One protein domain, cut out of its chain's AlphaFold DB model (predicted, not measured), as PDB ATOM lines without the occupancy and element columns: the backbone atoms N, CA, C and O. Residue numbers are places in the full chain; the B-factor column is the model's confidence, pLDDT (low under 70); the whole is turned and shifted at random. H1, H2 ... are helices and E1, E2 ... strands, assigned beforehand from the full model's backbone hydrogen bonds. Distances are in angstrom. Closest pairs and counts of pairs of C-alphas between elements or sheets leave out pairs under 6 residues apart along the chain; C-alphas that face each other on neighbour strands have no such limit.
ATOM      1  N   ILE A   3     111.554 100.957 110.380       97.31
ATOM      2  CA  ILE A   3     111.929  99.710 109.696       97.31
ATOM      3  C   ILE A   3     112.833 100.070 108.512       97.31
ATOM      4  O   ILE A   3     112.432 100.858 107.658       97.31
ATOM      5  N   VAL A   4     114.047  99.520 108.478       97.62
ATOM      6  CA  VAL A   4     115.056  99.819 107.440       97.62
ATOM      7  C   VAL A   4     115.373  98.639 106.524       97.62
ATOM      8  O   VAL A   4     116.149  98.789 105.586       97.62
ATOM      9  N   GLY A   5     114.761  97.478 106.757       97.50
ATOM     10  CA  GLY A   5     114.956  96.297 105.922       97.50
ATOM     11  C   GLY A   5     113.977  95.173 106.244       97.50
ATOM     12  O   GLY A   5     113.431  95.110 107.349       97.50
ATOM     13  N   PHE A   6     113.782  94.296 105.261       98.25
ATOM     14  CA  PHE A   6     112.974  93.083 105.342       98.25
ATOM     15  C   PHE A   6     113.814  91.916 104.833       98.25
ATOM     16  O   PHE A   6     114.334  91.978 103.719       98.25
ATOM     17  N   TYR A   7     113.944  90.868 105.639       98.38
ATOM     18  CA  TYR A   7     114.763  89.699 105.320       98.38
ATOM     19  C   TYR A   7     114.017  88.406 105.644       98.38
ATOM     20  O   TYR A   7     113.066  88.397 106.426       98.38
ATOM     21  N   ASP A   8     114.448  87.298 105.048       98.44
ATOM     22  CA  ASP A   8     113.831  86.000 105.311       98.44
ATOM     23  C   ASP A   8     114.294  85.422 106.654       98.44
ATOM     24  O   ASP A   8     113.457  85.112 107.499       98.44
ATOM     25  N   VAL A   9     115.610  85.351 106.891       98.62
ATOM     26  CA  VAL A   9     116.184  84.708 108.084       98.62
ATOM     27  C   VAL A   9     117.128  85.654 108.823       98.62
ATOM     28  O   VAL A   9     118.071  86.197 108.241       98.62
ATOM     29  N   GLY A  10     116.897  85.826 110.122       98.38
ATOM     30  CA  GLY A  10     117.748  86.582 111.034       98.38
ATOM     31  C   GLY A  10     118.428  85.699 112.077       98.38
ATOM     32  O   GLY A  10     117.843  84.739 112.575       98.38
ATOM     33  N   ILE A  11     119.646  86.073 112.460       97.88
ATOM     34  CA  ILE A  11     120.355  85.542 113.626       97.88
ATOM     35  C   ILE A  11     120.561  86.678 114.627       97.88
ATOM     36  O   ILE A  11     121.192  87.691 114.307       97.88
ATOM     37  N   ALA A  12     120.095  86.479 115.855       94.56
ATOM     38  CA  ALA A  12     120.355  87.353 116.990       94.56
ATOM     39  C   ALA A  12     121.140  86.618 118.083       94.56
ATOM     40  O   ALA A  12     121.041  85.401 118.251       94.56
ATOM     41  N   TYR A  13     121.915  87.379 118.849       91.88
ATOM     42  CA  TYR A  13     122.751  86.885 119.937       91.88
ATOM     43  C   TYR A  13     122.930  87.974 120.995       91.88
ATOM     44  O   TYR A  13     122.673  89.153 120.744       91.88
ATOM     45  N   VAL A  14     123.391  87.577 122.179       87.31
ATOM     46  CA  VAL A  14     123.712  88.500 123.272       87.31
ATOM     47  C   VAL A  14     125.226  88.657 123.379       87.31
ATOM     48  O   VAL A  14     125.940  87.689 123.629       87.31
ATOM     49  N   GLN A  15     125.714  89.888 123.228       84.81
ATOM     50  CA  GLN A  15     127.113  90.249 123.455       84.81
ATOM     51  C   GLN A  15     127.185  91.482 124.354       84.81
ATOM     52  O   GLN A  15     126.712  92.561 123.999       84.81
ATOM     53  N   HIS A  16     127.811  91.332 125.517       81.50
ATOM     54  CA  HIS A  16     127.912  92.418 126.499       81.50
ATOM     55  C   HIS A  16     129.210  93.211 126.364       81.50
ATOM     56  O   HIS A  16     129.296  94.365 126.784       81.50
ATOM     57  N   TYR A  17     130.231  92.601 125.773       82.75
ATOM     58  CA  TYR A  17     131.601  93.072 125.879       82.75
ATOM     59  C   TYR A  17     132.174  93.477 124.518       82.75
ATOM     60  O   TYR A  17     131.907  92.851 123.493       82.75
ATOM     61  N   TRP A  18     132.972  94.544 124.509       81.06
ATOM     62  CA  TRP A  18     133.476  95.205 123.296       81.06
ATOM     63  C   TRP A  18     134.824  94.658 122.818       81.06
ATOM     64  O   TRP A  18     135.301  94.995 121.738       81.06
ATOM     65  N   GLN A  19     135.486  93.834 123.629       79.81
ATOM     66  CA  GLN A  19     136.819  93.343 123.308       79.81
ATOM     67  C   GLN A  19     136.739  92.253 122.237       79.81
ATOM     68  O   GLN A  19     135.876  91.384 122.275       79.81
ATOM     69  N   TRP A  20     137.707  92.243 121.324       79.50
ATOM     70  CA  TRP A  20     137.782  91.274 120.226       79.50
ATOM     71  C   TRP A  20     137.679  89.817 120.687       79.50
ATOM     72  O   TRP A  20     137.010  89.010 120.054       79.50
ATOM     73  N   SER A  21     138.280  89.465 121.821       83.00
ATOM     74  CA  SER A  21     138.227  88.086 122.303       83.00
ATOM     75  C   SER A  21     136.834  87.670 122.800       83.00
ATOM     76  O   SER A  21     136.550  86.479 122.880       83.00
ATOM     77  N   HIS A  22     135.946  88.630 123.081       87.62
ATOM     78  CA  HIS A  22     134.529  88.353 123.316       87.62
ATOM     79  C   HIS A  22     133.767  88.019 122.034       87.62
ATOM     80  O   HIS A  22     132.679  87.468 122.112       87.62
ATOM     81  N   VAL A  23     134.351  88.224 120.851       91.50
ATOM     82  CA  VAL A  23     133.801  87.637 119.624       91.50
ATOM     83  C   VAL A  23     133.894  86.110 119.677       91.50
ATOM     84  O   VAL A  23     132.969  85.440 119.244       91.50
ATOM     85  N   ILE A  24     134.956  85.537 120.256       93.38
ATOM     86  CA  ILE A  24     135.071  84.080 120.447       93.38
ATOM     87  C   ILE A  24     134.076  83.599 121.514       93.38
ATOM     88  O   ILE A  24     133.318  82.652 121.291       93.38
ATOM     89  N   HIS A  25     134.092  84.257 122.673       91.38
ATOM     90  CA  HIS A  25     133.318  83.841 123.841       91.38
ATOM     91  C   HIS A  25     131.809  84.084 123.682       91.38
ATOM     92  O   HIS A  25     131.033  83.176 123.938       91.38
ATOM     93  N   ASP A  26     131.387  85.266 123.231       90.62
ATOM     94  CA  ASP A  26     129.969  85.634 123.162       90.62
ATOM     95  C   ASP A  26     129.372  85.191 121.816       90.62
ATOM     96  O   ASP A  26     128.447  84.382 121.759       90.62
ATOM     97  N   PHE A  27     129.946  85.677 120.714       93.94
ATOM     98  CA  PHE A  27     129.372  85.510 119.378       93.94
ATOM     99  C   PHE A  27     129.619  84.113 118.792       93.94
ATOM    100  O   PHE A  27     128.677  83.364 118.542       93.94
ATOM    101  N   CYS A  28     130.880  83.716 118.610       95.56
ATOM    102  CA  CYS A  28     131.229  82.463 117.939       95.56
ATOM    103  C   CYS A  28     130.753  81.243 118.725       95.56
ATOM    104  O   CYS A  28     130.257  80.297 118.123       95.56
ATOM    105  N   SER A  29     130.866  81.269 120.057       94.38
ATOM    106  CA  SER A  29     130.340  80.192 120.902       94.38
ATOM    107  C   SER A  29     128.821  80.068 120.772       94.38
ATOM    108  O   SER A  29     128.321  78.949 120.680       94.38
ATOM    109  N   GLY A  30     128.092  81.187 120.678       94.12
ATOM    110  CA  GLY A  30     126.653  81.188 120.414       94.12
ATOM    111  C   GLY A  30     126.299  80.599 119.045       94.12
ATOM    112  O   GLY A  30     125.432  79.730 118.953       94.12
ATOM    113  N   LEU A  31     127.034  80.973 117.991       96.00
ATOM    114  CA  LEU A  31     126.825  80.435 116.637       96.00
ATOM    115  C   LEU A  31     126.975  78.907 116.558       96.00
ATOM    116  O   LEU A  31     126.430  78.295 115.645       96.00
ATOM    117  N   MET A  32     127.685  78.271 117.495       96.69
ATOM    118  CA  MET A  32     127.829  76.808 117.535       96.69
ATOM    119  C   MET A  32     126.577  76.065 118.027       96.69
ATOM    120  O   MET A  32     126.587  74.832 118.097       96.69
ATOM    121  N   TYR A  33     125.521  76.775 118.423       95.19
ATOM    122  CA  TYR A  33     124.215  76.192 118.761       95.19
ATOM    123  C   TYR A  33     123.189  76.344 117.647       95.19
ATOM    124  O   TYR A  33     122.111  75.761 117.736       95.19
ATOM    125  N   LEU A  34     123.515  77.115 116.614       96.62
ATOM    126  CA  LEU A  34     122.628  77.293 115.484       96.62
ATOM    127  C   LEU A  34     122.580  76.029 114.619       96.62
ATOM    128  O   LEU A  34     123.591  75.330 114.496       96.62
ATOM    129  N   PRO A  35     121.428  75.735 113.998       96.94
ATOM    130  CA  PRO A  35     121.323  74.644 113.044       96.94
ATOM    131  C   PRO A  35     122.269  74.815 111.850       96.94
ATOM    132  O   PRO A  35     122.396  75.903 111.289       96.94
ATOM    133  N   GLU A  36     122.889  73.716 111.419       95.94
ATOM    134  CA  GLU A  36     123.886  73.732 110.342       95.94
ATOM    135  C   GLU A  36     123.301  74.193 108.995       95.94
ATOM    136  O   GLU A  36     124.007  74.805 108.194       95.94
ATOM    137  N   HIS A  37     121.998  73.975 108.754       97.12
ATOM    138  CA  HIS A  37     121.339  74.405 107.514       97.12
ATOM    139  C   HIS A  37     121.363  75.922 107.317       97.12
ATOM    140  O   HIS A  37     121.278  76.376 106.177       97.12
ATOM    141  N   LEU A  38     121.547  76.707 108.387       97.94
ATOM    142  CA  LEU A  38     121.665  78.163 108.293       97.94
ATOM    143  C   LEU A  38     122.897  78.627 107.514       97.94
ATOM    144  O   LEU A  38     122.919  79.754 107.034       97.94
ATOM    145  N   LYS A  39     123.907  77.769 107.334       96.56
ATOM    146  CA  LYS A  39     125.061  78.081 106.478       96.56
ATOM    147  C   LYS A  39     124.729  78.031 104.985       96.56
ATOM    148  O   LYS A  39     125.433  78.648 104.191       96.56
ATOM    149  N   ASN A  40     123.655  77.334 104.607       97.50
ATOM    150  CA  ASN A  40     123.240  77.140 103.212       97.50
ATOM    151  C   ASN A  40     122.207  78.171 102.735       97.50
ATOM    152  O   ASN A  40     121.802  78.140 101.575       97.50
ATOM    153  N   VAL A  41     121.768  79.074 103.612       97.88
ATOM    154  CA  VAL A  41     120.821  80.147 103.290       97.88
ATOM    155  C   VAL A  41     121.461  81.502 103.555       97.88
ATOM    156  O   VAL A  41     122.427  81.613 104.309       97.88
ATOM    157  N   HIS A  42     120.930  82.543 102.919       98.25
ATOM    158  CA  HIS A  42     121.339  83.900 103.243       98.25
ATOM    159  C   HIS A  42     120.715  84.328 104.574       98.25
ATOM    160  O   HIS A  42     119.492  84.295 104.723       98.25
ATOM    161  N   VAL A  43     121.544  84.753 105.525       98.50
ATOM    162  CA  VAL A  43     121.099  85.232 106.842       98.50
ATOM    163  C   VAL A  43     121.493  86.688 107.059       98.50
ATOM    164  O   VAL A  43     122.508  87.159 106.544       98.50
ATOM    165  N   VAL A  44     120.728  87.407 107.878       98.44
ATOM    166  CA  VAL A  44     121.156  88.704 108.421       98.44
ATOM    167  C   VAL A  44     121.479  88.607 109.898       98.44
ATOM    168  O   VAL A  44     120.835  87.876 110.647       98.44
ATOM    169  N   THR A  45     122.474  89.363 110.347       97.75
ATOM    170  CA  THR A  45     122.806  89.455 111.771       97.75
ATOM    171  C   THR A  45     123.363  90.825 112.119       97.75
ATOM    172  O   THR A  45     123.833  91.549 111.244       97.75
ATOM    173  N   LEU A  46     123.313  91.204 113.394       96.00
ATOM    174  CA  LEU A  46     123.898  92.457 113.863       96.00
ATOM    175  C   LEU A  46     125.422  92.339 113.955       96.00
ATOM    176  O   LEU A  46     125.961  91.258 114.212       96.00
ATOM    177  N   GLN A  47     126.125  93.456 113.781       94.88
ATOM    178  CA  GLN A  47     127.552  93.510 114.085       94.88
ATOM    179  C   GLN A  47     127.816  93.266 115.576       94.88
ATOM    180  O   GLN A  47     127.067  93.715 116.440       94.88
ATOM    181  N   THR A  48     128.927  92.596 115.868       93.25
ATOM    182  CA  THR A  48     129.432  92.447 117.236       93.25
ATOM    183  C   THR A  48     129.886  93.800 117.779       93.25
ATOM    184  O   THR A  48     130.275  94.688 117.015       93.25
ATOM    185  N   ASN A  49     129.970  93.937 119.104       90.31
ATOM    186  CA  ASN A  49     130.536  95.138 119.737       90.31
ATOM    187  C   ASN A  49     132.031  95.336 119.410       90.31
ATOM    188  O   ASN A  49     132.565  96.426 119.592       90.31
ATOM    189  N   ALA A  50     132.716  94.300 118.914       88.69
ATOM    190  CA  ALA A  50     134.079  94.424 118.398       88.69
ATOM    191  C   ALA A  50     134.124  95.080 117.002       88.69
ATOM    192  O   ALA A  50     135.196  95.466 116.541       88.69
ATOM    193  N   GLY A  51     132.978  95.215 116.333       91.56
ATOM    194  CA  GLY A  51     132.809  95.916 115.067       91.56
ATOM    195  C   GLY A  51     132.525  95.006 113.871       91.56
ATOM    196  O   GLY A  51     132.729  93.786 113.885       91.56
ATOM    197  N   TYR A  52     132.074  95.639 112.788       93.25
ATOM    198  CA  TYR A  52     131.703  95.001 111.524       93.25
ATOM    199  C   TYR A  52     132.770  94.036 110.985       93.25
ATOM    200  O   TYR A  52     132.480  92.871 110.719       93.25
ATOM    201  N   TYR A  53     134.025  94.495 110.883       92.12
ATOM    202  CA  TYR A  53     135.111  93.721 110.267       92.12
ATOM    203  C   TYR A  53     135.376  92.390 110.984       92.12
ATOM    204  O   TYR A  53     135.577  91.360 110.346       92.12
ATOM    205  N   HIS A  54     135.349  92.384 112.316       90.25
ATOM    206  CA  HIS A  54     135.567  91.157 113.080       90.25
ATOM    207  C   HIS A  54     134.382  90.202 112.978       90.25
ATOM    208  O   HIS A  54     134.575  88.991 112.892       90.25
ATOM    209  N   THR A  55     133.171  90.748 112.908       94.25
ATOM    210  CA  THR A  55     131.947  89.966 112.712       94.25
ATOM    211  C   THR A  55     131.980  89.229 111.376       94.25
ATOM    212  O   THR A  55     131.837  88.008 111.342       94.25
ATOM    213  N   ILE A  56     132.246  89.949 110.278       95.38
ATOM    214  CA  ILE A  56     132.258  89.353 108.937       95.38
ATOM    215  C   ILE A  56     133.415  88.368 108.760       95.38
ATOM    216  O   ILE A  56     133.240  87.314 108.157       95.38
ATOM    217  N   GLN A  57     134.579  88.653 109.354       94.56
ATOM    218  CA  GLN A  57     135.721  87.742 109.335       94.56
ATOM    219  C   GLN A  57     135.369  86.385 109.959       94.56
ATOM    220  O   GLN A  57     135.673  85.348 109.373       94.56
ATOM    221  N   TRP A  58     134.703  86.380 111.118       95.81
ATOM    222  CA  TRP A  58     134.286  85.145 111.782       95.81
ATOM    223  C   TRP A  58     133.138  84.436 111.064       95.81
ATOM    224  O   TRP A  58     133.192  83.218 110.930       95.81
ATOM    225  N   LEU A  59     132.141  85.161 110.551       97.12
ATOM    226  CA  LEU A  59     131.055  84.564 109.760       97.12
ATOM    227  C   LEU A  59     131.598  83.858 108.512       97.12
ATOM    228  O   LEU A  59     131.299  82.683 108.298       97.12
ATOM    229  N   ASN A  60     132.484  84.523 107.765       96.81
ATOM    230  CA  ASN A  60     133.152  83.940 106.599       96.81
ATOM    231  C   ASN A  60     134.010  82.731 106.994       96.81
ATOM    232  O   ASN A  60     133.966  81.684 106.345       96.81
ATOM    233  N   PHE A  61     134.768  82.840 108.090       97.06
ATOM    234  CA  PHE A  61     135.561  81.726 108.604       97.06
ATOM    235  C   PHE A  61     134.684  80.526 108.989       97.06
ATOM    236  O   PHE A  61     135.069  79.384 108.743       97.06
ATOM    237  N   LEU A  62     133.493  80.751 109.539       97.19
ATOM    238  CA  LEU A  62     132.554  79.696 109.927       97.19
ATOM    239  C   LEU A  62     131.674  79.193 108.770       97.19
ATOM    240  O   LEU A  62     130.960  78.207 108.949       97.19
ATOM    241  N   GLY A  63     131.774  79.809 107.588       97.44
ATOM    242  CA  GLY A  63     131.062  79.396 106.376       97.44
ATOM    243  C   GLY A  63     129.630  79.916 106.276       97.44
ATOM    244  O   GLY A  63     128.829  79.315 105.573       97.44
ATOM    245  N   TYR A  64     129.289  80.998 106.979       98.06
ATOM    246  CA  TYR A  64     127.975  81.626 106.860       98.06
ATOM    247  C   TYR A  64     127.917  82.563 105.650       98.06
ATOM    248  O   TYR A  64     128.758  83.451 105.506       98.06
ATOM    249  N   ASN A  65     126.873  82.423 104.830       97.50
ATOM    250  CA  ASN A  65     126.469  83.435 103.857       97.50
ATOM    251  C   ASN A  65     125.627  84.507 104.567       97.50
ATOM    252  O   ASN A  65     124.405  84.389 104.655       97.50
ATOM    253  N   ALA A  66     126.282  85.527 105.124       97.81
ATOM    254  CA  ALA A  66     125.630  86.486 106.008       97.81
ATOM    255  C   ALA A  66     125.846  87.948 105.604       97.81
ATOM    256  O   ALA A  66     126.968  88.370 105.322       97.81
ATOM    257  N   THR A  67     124.781  88.746 105.691       97.88
ATOM    258  CA  THR A  67     124.871  90.212 105.722       97.88
ATOM    259  C   THR A  67     124.943  90.685 107.173       97.88
ATOM    260  O   THR A  67     124.072  90.379 107.990       97.88
ATOM    261  N   VAL A  68     125.974  91.468 107.493       98.06
ATOM    262  CA  VAL A  68     126.119  92.107 108.808       98.06
ATOM    263  C   VAL A  68     125.476  93.491 108.777       98.06
ATOM    264  O   VAL A  68     125.830  94.333 107.953       98.06
ATOM    265  N   LEU A  69     124.551  93.733 109.697       97.31
ATOM    266  CA  LEU A  69     123.814  94.979 109.840       97.31
ATOM    267  C   LEU A  69     124.435  95.846 110.941       97.31
ATOM    268  O   LEU A  69     124.773  95.363 112.024       97.31
ATOM    269  N   ASN A  70     124.545  97.143 110.669       95.75
ATOM    270  CA  ASN A  70     124.904  98.162 111.648       95.75
ATOM    271  C   ASN A  70     123.708  99.103 111.810       95.75
ATOM    272  O   ASN A  70     123.558 100.047 111.041       95.75
ATOM    273  N   LEU A  71     122.832  98.772 112.757       94.44
ATOM    274  CA  LEU A  71     121.621  99.535 113.045       94.44
ATOM    275  C   LEU A  71     121.894 100.528 114.175       94.44
ATOM    276  O   LEU A  71     122.602 100.201 115.130       94.44
ATOM    277  N   ASN A  72     121.304 101.717 114.105       93.75
ATOM    278  CA  ASN A  72     121.266 102.631 115.247       93.75
ATOM    279  C   ASN A  72     120.059 102.350 116.170       93.75
ATOM    280  O   ASN A  72     119.162 101.582 115.834       93.75
ATOM    281  N   ASN A  73     120.002 103.020 117.327       93.12
ATOM    282  CA  ASN A  73     118.971 102.796 118.355       93.12
ATOM    283  C   ASN A  73     117.526 103.125 117.918       93.12
ATOM    284  O   ASN A  73     116.587 102.866 118.669       93.12
ATOM    285  N   GLN A  74     117.325 103.739 116.750       96.81
ATOM    286  CA  GLN A  74     116.007 104.064 116.198       96.81
ATOM    287  C   GLN A  74     115.630 103.182 115.002       96.81
ATOM    288  O   GLN A  74     114.525 103.329 114.470       96.81
ATOM    289  N   GLU A  75     116.513 102.275 114.589       97.19
ATOM    290  CA  GLU A  75     116.342 101.395 113.440       97.19
ATOM    291  C   GLU A  75     116.031  99.967 113.873       97.19
ATOM    292  O   GLU A  75     116.527  99.461 114.876       97.19
ATOM    293  N   GLN A  76     115.210  99.301 113.074       96.69
ATOM    294  CA  GLN A  76     114.921  97.883 113.214       96.69
ATOM    295  C   GLN A  76     114.785  97.251 111.833       96.69
ATOM    296  O   GLN A  76     114.508  97.929 110.840       96.69
ATOM    297  N   VAL A  77     114.941  95.939 111.773       97.44
ATOM    298  CA  VAL A  77     114.669  95.156 110.569       97.44
ATOM    299  C   VAL A  77     113.601  94.130 110.883       97.44
ATOM    300  O   VAL A  77     113.510  93.638 112.008       97.44
ATOM    301  N   PHE A  78     112.780  93.824 109.891       97.94
ATOM    302  CA  PHE A  78     111.839  92.723 109.977       97.94
ATOM    303  C   PHE A  78     112.498  91.462 109.418       97.94
ATOM    304  O   PHE A  78     113.115  91.507 108.351       97.94
ATOM    305  N   VAL A  79     112.346  90.341 110.119       98.12
ATOM    306  CA  VAL A  79     112.757  89.020 109.635       98.12
ATOM    307  C   VAL A  79     111.571  88.066 109.711       98.12
ATOM    308  O   VAL A  79     110.820  88.119 110.684       98.12
ATOM    309  N   LYS A  80     111.376  87.221 108.693       98.38
ATOM    310  CA  LYS A  80     110.292  86.221 108.714       98.38
ATOM    311  C   LYS A  80     110.564  85.136 109.753       98.38
ATOM    312  O   LYS A  80     109.643  84.709 110.443       98.38
ATOM    313  N   GLU A  81     111.822  84.730 109.883       98.44
ATOM    314  CA  GLU A  81     112.287  83.747 110.857       98.44
ATOM    315  C   GLU A  81     113.483  84.303 111.637       98.44
ATOM    316  O   GLU A  81     114.435  84.821 111.049       98.44
ATOM    317  N   LEU A  82     113.439  84.211 112.969       98.06
ATOM    318  CA  LEU A  82     114.506  84.685 113.848       98.06
ATOM    319  C   LEU A  82     115.060  83.532 114.684       98.06
ATOM    320  O   LEU A  82     114.369  82.984 115.541       98.06
ATOM    321  N   TYR A  83     116.344  83.245 114.501       97.88
ATOM    322  CA  TYR A  83     117.108  82.380 115.388       97.88
ATOM    323  C   TYR A  83     117.789  83.236 116.445       97.88
ATOM    324  O   TYR A  83     118.661  84.046 116.130       97.88
ATOM    325  N   PHE A  84     117.401  83.061 117.705       94.25
ATOM    326  CA  PHE A  84     117.971  83.818 118.812       94.25
ATOM    327  C   PHE A  84     118.739  82.904 119.760       94.25
ATOM    328  O   PHE A  84     118.168  81.999 120.366       94.25
ATOM    329  N   VAL A  85     120.040  83.159 119.901       90.12
ATOM    330  CA  VAL A  85     120.884  82.456 120.867       90.12
ATOM    331  C   VAL A  85     121.052  83.320 122.109       90.12
ATOM    332  O   VAL A  85     121.630  84.407 122.072       90.12
ATOM    333  N   THR A  86     120.562  82.806 123.228       85.62
ATOM    334  CA  THR A  86     120.663  83.427 124.548       85.62
ATOM    335  C   THR A  86     120.913  82.348 125.596       85.62
ATOM    336  O   THR A  86     120.755  81.157 125.320       85.62
ATOM    337  N   GLY A  87     121.271  82.745 126.811       75.62
ATOM    338  CA  GLY A  87     121.245  81.826 127.937       75.62
ATOM    339  C   GLY A  87     121.117  82.535 129.277       75.62
ATOM    340  O   GLY A  87     121.038  83.760 129.351       75.62
ATOM    341  N   CYS A  88     121.028  81.740 130.341       72.00
ATOM    342  CA  CYS A  88     120.579  82.202 131.658       72.00
ATOM    343  C   CYS A  88     121.613  83.041 132.428       72.00
ATOM    344  O   CYS A  88     121.248  83.725 133.377       72.00
ATOM    345  N   GLU A  89     122.886  82.999 132.031       72.44
ATOM    346  CA  GLU A  89     123.995  83.683 132.709       72.44
ATOM    347  C   GLU A  89     124.850  84.439 131.686       72.44
ATOM    348  O   GLU A  89     125.994  84.077 131.390       72.44
ATOM    349  N   HIS A  90     124.258  85.472 131.078       73.88
ATOM    350  CA  HIS A  90     124.898  86.259 130.020       73.88
ATOM    351  C   HIS A  90     125.478  85.359 128.904       73.88
ATOM    352  O   HIS A  90     125.029  84.233 128.666       73.88
ATOM    353  N   ALA A  91     126.519  85.838 128.226       71.50
ATOM    354  CA  ALA A  91     127.267  85.076 127.237       71.50
ATOM    355  C   ALA A  91     128.045  83.874 127.822       71.50
ATOM    356  O   ALA A  91     128.504  83.026 127.065       71.50
ATOM    357  N   HIS A  92     128.209  83.752 129.146       81.44
ATOM    358  CA  HIS A  92     128.968  82.638 129.738       81.44
ATOM    359  C   HIS A  92     128.262  81.294 129.548       81.44
ATOM    360  O   HIS A  92     128.910  80.271 129.307       81.44
ATOM    361  N   SER A  93     126.931  81.314 129.578       80.88
ATOM    362  CA  SER A  93     126.070  80.139 129.420       80.88
ATOM    363  C   SER A  93     126.298  79.365 128.112       80.88
ATOM    364  O   SER A  93     126.262  78.134 128.108       80.88
ATOM    365  N   VAL A  94     126.616  80.053 127.012       87.81
ATOM    366  CA  VAL A  94     126.845  79.408 125.707       87.81
ATOM    367  C   VAL A  94     128.249  78.827 125.570       87.81
ATOM    368  O   VAL A  94     128.555  78.148 124.596       87.81
ATOM    369  N   THR A  95     129.147  79.045 126.529       88.81
ATOM    370  CA  THR A  95     130.553  78.683 126.311       88.81
ATOM    371  C   THR A  95     130.890  77.239 126.661       88.81
ATOM    372  O   THR A  95     131.826  76.704 126.076       88.81
ATOM    373  N   ILE A  96     130.098  76.555 127.505       86.38
ATOM    374  CA  ILE A  96     130.352  75.142 127.862       86.38
ATOM    375  C   ILE A  96     130.370  74.242 126.620       86.38
ATOM    376  O   ILE A  96     131.325  73.502 126.385       86.38
ATOM    377  N   GLY A  97     129.319  74.311 125.802       89.31
ATOM    378  CA  GLY A  97     129.251  73.571 124.540       89.31
ATOM    379  C   GLY A  97     129.833  74.356 123.368       89.31
ATOM    380  O   GLY A  97     130.458  73.762 122.486       89.31
ATOM    381  N   GLY A  98     129.668  75.682 123.367       94.00
ATOM    382  CA  GLY A  98     130.083  76.544 122.266       94.00
ATOM    383  C   GLY A  98     131.588  76.551 122.041       94.00
ATOM    384  O   GLY A  98     132.024  76.322 120.916       94.00
ATOM    385  N   ILE A  99     132.397  76.698 123.098       95.12
ATOM    386  CA  ILE A  99     133.863  76.678 122.968       95.12
ATOM    387  C   ILE A  99     134.334  75.325 122.444       95.12
ATOM    388  O   ILE A  99     135.118  75.275 121.499       95.12
ATOM    389  N   LYS A 100     133.830  74.218 123.004       94.81
ATOM    390  CA  LYS A 100     134.217  72.867 122.577       94.81
ATOM    391  C   LYS A 100     133.926  72.634 121.088       94.81
ATOM    392  O   LYS A 100     134.788  72.157 120.355       94.81
ATOM    393  N   ARG A 101     132.731  73.008 120.617       97.06
ATOM    394  CA  ARG A 101     132.347  72.892 119.198       97.06
ATOM    395  C   ARG A 101     133.178  73.809 118.303       97.06
ATOM    396  O   ARG A 101     133.680  73.357 117.276       97.06
ATOM    397  N   LEU A 102     133.379  75.060 118.718       97.38
ATOM    398  CA  LEU A 102     134.177  76.034 117.976       97.38
ATOM    399  C   LEU A 102     135.620  75.556 117.809       97.38
ATOM    400  O   LEU A 102     136.164  75.623 116.708       97.38
ATOM    401  N   ARG A 103     136.224  75.017 118.875       97.00
ATOM    402  CA  ARG A 103     137.561  74.413 118.830       97.00
ATOM    403  C   ARG A 103     137.636  73.322 117.774       97.00
ATOM    404  O   ARG A 103     138.560  73.349 116.968       97.00
ATOM    405  N   ASN A 104     136.666  72.411 117.729       96.38
ATOM    406  CA  ASN A 104     136.643  71.345 116.724       96.38
ATOM    407  C   ASN A 104     136.592  71.909 115.299       96.38
ATOM    408  O   ASN A 104     137.391  71.507 114.456       96.38
ATOM    409  N   VAL A 105     135.714  72.884 115.043       97.00
ATOM    410  CA  VAL A 105     135.608  73.541 113.729       97.00
ATOM    411  C   VAL A 105     136.934  74.184 113.331       97.00
ATOM    412  O   VAL A 105     137.451  73.917 112.248       97.00
ATOM    413  N   VAL A 106     137.511  75.005 114.211       96.88
ATOM    414  CA  VAL A 106     138.753  75.729 113.922       96.88
ATOM    415  C   VAL A 106     139.920  74.764 113.715       96.88
ATOM    416  O   VAL A 106     140.666  74.901 112.745       96.88
ATOM    417  N   ARG A 107     140.081  73.784 114.611       96.56
ATOM    418  CA  ARG A 107     141.188  72.822 114.571       96.56
ATOM    419  C   ARG A 107     141.140  71.971 113.313       96.56
ATOM    420  O   ARG A 107     142.184  71.783 112.698       96.56
ATOM    421  N   ASN A 108     139.952  71.536 112.896       96.69
ATOM    422  CA  ASN A 108     139.784  70.769 111.665       96.69
ATOM    423  C   ASN A 108     140.028  71.643 110.430       96.69
ATOM    424  O   ASN A 108     140.820  71.278 109.567       96.69
ATOM    425  N   LYS A 109     139.413  72.831 110.365       97.56
ATOM    426  CA  LYS A 109     139.512  73.723 109.198       97.56
ATOM    427  C   LYS A 109     140.934  74.223 108.942       97.56
ATOM    428  O   LYS A 109     141.315  74.418 107.794       97.56
ATOM    429  N   LEU A 110     141.714  74.433 110.001       97.50
ATOM    430  CA  LEU A 110     143.095  74.916 109.913       97.50
ATOM    431  C   LEU A 110     144.143  73.816 110.105       97.50
ATOM    432  O   LEU A 110     145.330  74.129 110.183       97.50
ATOM    433  N   ASN A 111     143.716  72.552 110.184       97.31
ATOM    434  CA  ASN A 111     144.574  71.394 110.420       97.31
ATOM    435  C   ASN A 111     145.535  71.593 111.612       97.31
ATOM    436  O   ASN A 111     146.731  71.319 111.541       97.31
TER     437      ASN A 111
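This is residues 3 to 111 of the 285 residues of an uncharacterized protein of Trichomonas vaginalis (UniProt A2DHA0). A strongly twisted sheet of four parallel strands has helices H1 and H3 packed over one face, two layers in all, while helix H4 packs on H1 and lies off the sheet. The long strands E1 and E4 run side by side and bend sharply together into a V, with the short strand E2 on the other side of E1 and the short strand E3 beyond E2 at the sheet's edge. The printed part has 109 residues with four named helices and four named strands, in the order E1, H1, H2, E2, H3, E3, E4, H4; across the sheet the order is E3, E2, E1, E4. The class is mixed, helices and strands. The whole is compact, with a radius of gyration of the C-alphas of 13.4 A and spans of 41 by 29 by 26 A.

E1, residues 3 to 13, bends by 107 degrees at residue 8. H1, residues 21 to 31, is on the sheet at a height of 8.1 A; its closest C-alphas to E1 are Phe 27 and Tyr 13, 6.8 A apart. H2, residues 36 to 40, only grazes the sheet with residues 38 to 39. E2, residues 43 to 46, is parallel to E1, with N 11 and O 44 at 2.8 A. H3, residues 52 to 62, only just touches H1, with 3 pairs of C-alphas within 8 A, the closest being Cys 28 and Trp 58 at 7.4 A. E3, residues 66 to 69, is an edge strand parallel to E2, with N 69 and O 45 at 2.8 A. H3 lies over E3, along the strands at 17 degrees on the local plane; their closest C-alphas, Ile 56 and Val 68, are 6.7 A apart. E1, H1, H2, E2 and E2, H3, E3 are strand-helix-strand units, parallel neighbour strands joined through helices, with right-handed crossovers. E4, residues 75 to 85, is the other edge strand and bends by 106 degrees at residue 80; it is parallel to E1, with N 10 and O 81 at 2.8 A. H4, residues 95 to 109, touches H1 about perpendicular, at 88 degrees, with the C-alphas of Ser 29 and Gly 98 closest at 3.9 A. Every O i to N i+4 pair is within hydrogen-bond range in H3, against 5 of 7 in H1, 10 of 11 in H4 and 0 of 1 in H2, where 2 of 2 O i to N i+3 pairs are.

E1 begins at C-alpha 3 (111.929, 99.710, 109.696) and is 19.7 A long. H1 is 14.9 A, H3 15.4 A and E4 20.8 A. H4, 19.9 A, ends at C-alpha 109 (139.512, 73.723, 109.198).

The C-alphas farthest apart, Gln 74 and Asn 111, are 43.8 A apart. The printed part has no cut, and no link is long. Mean pLDDT of the printed part is 93.2, and no printed residue is under 70.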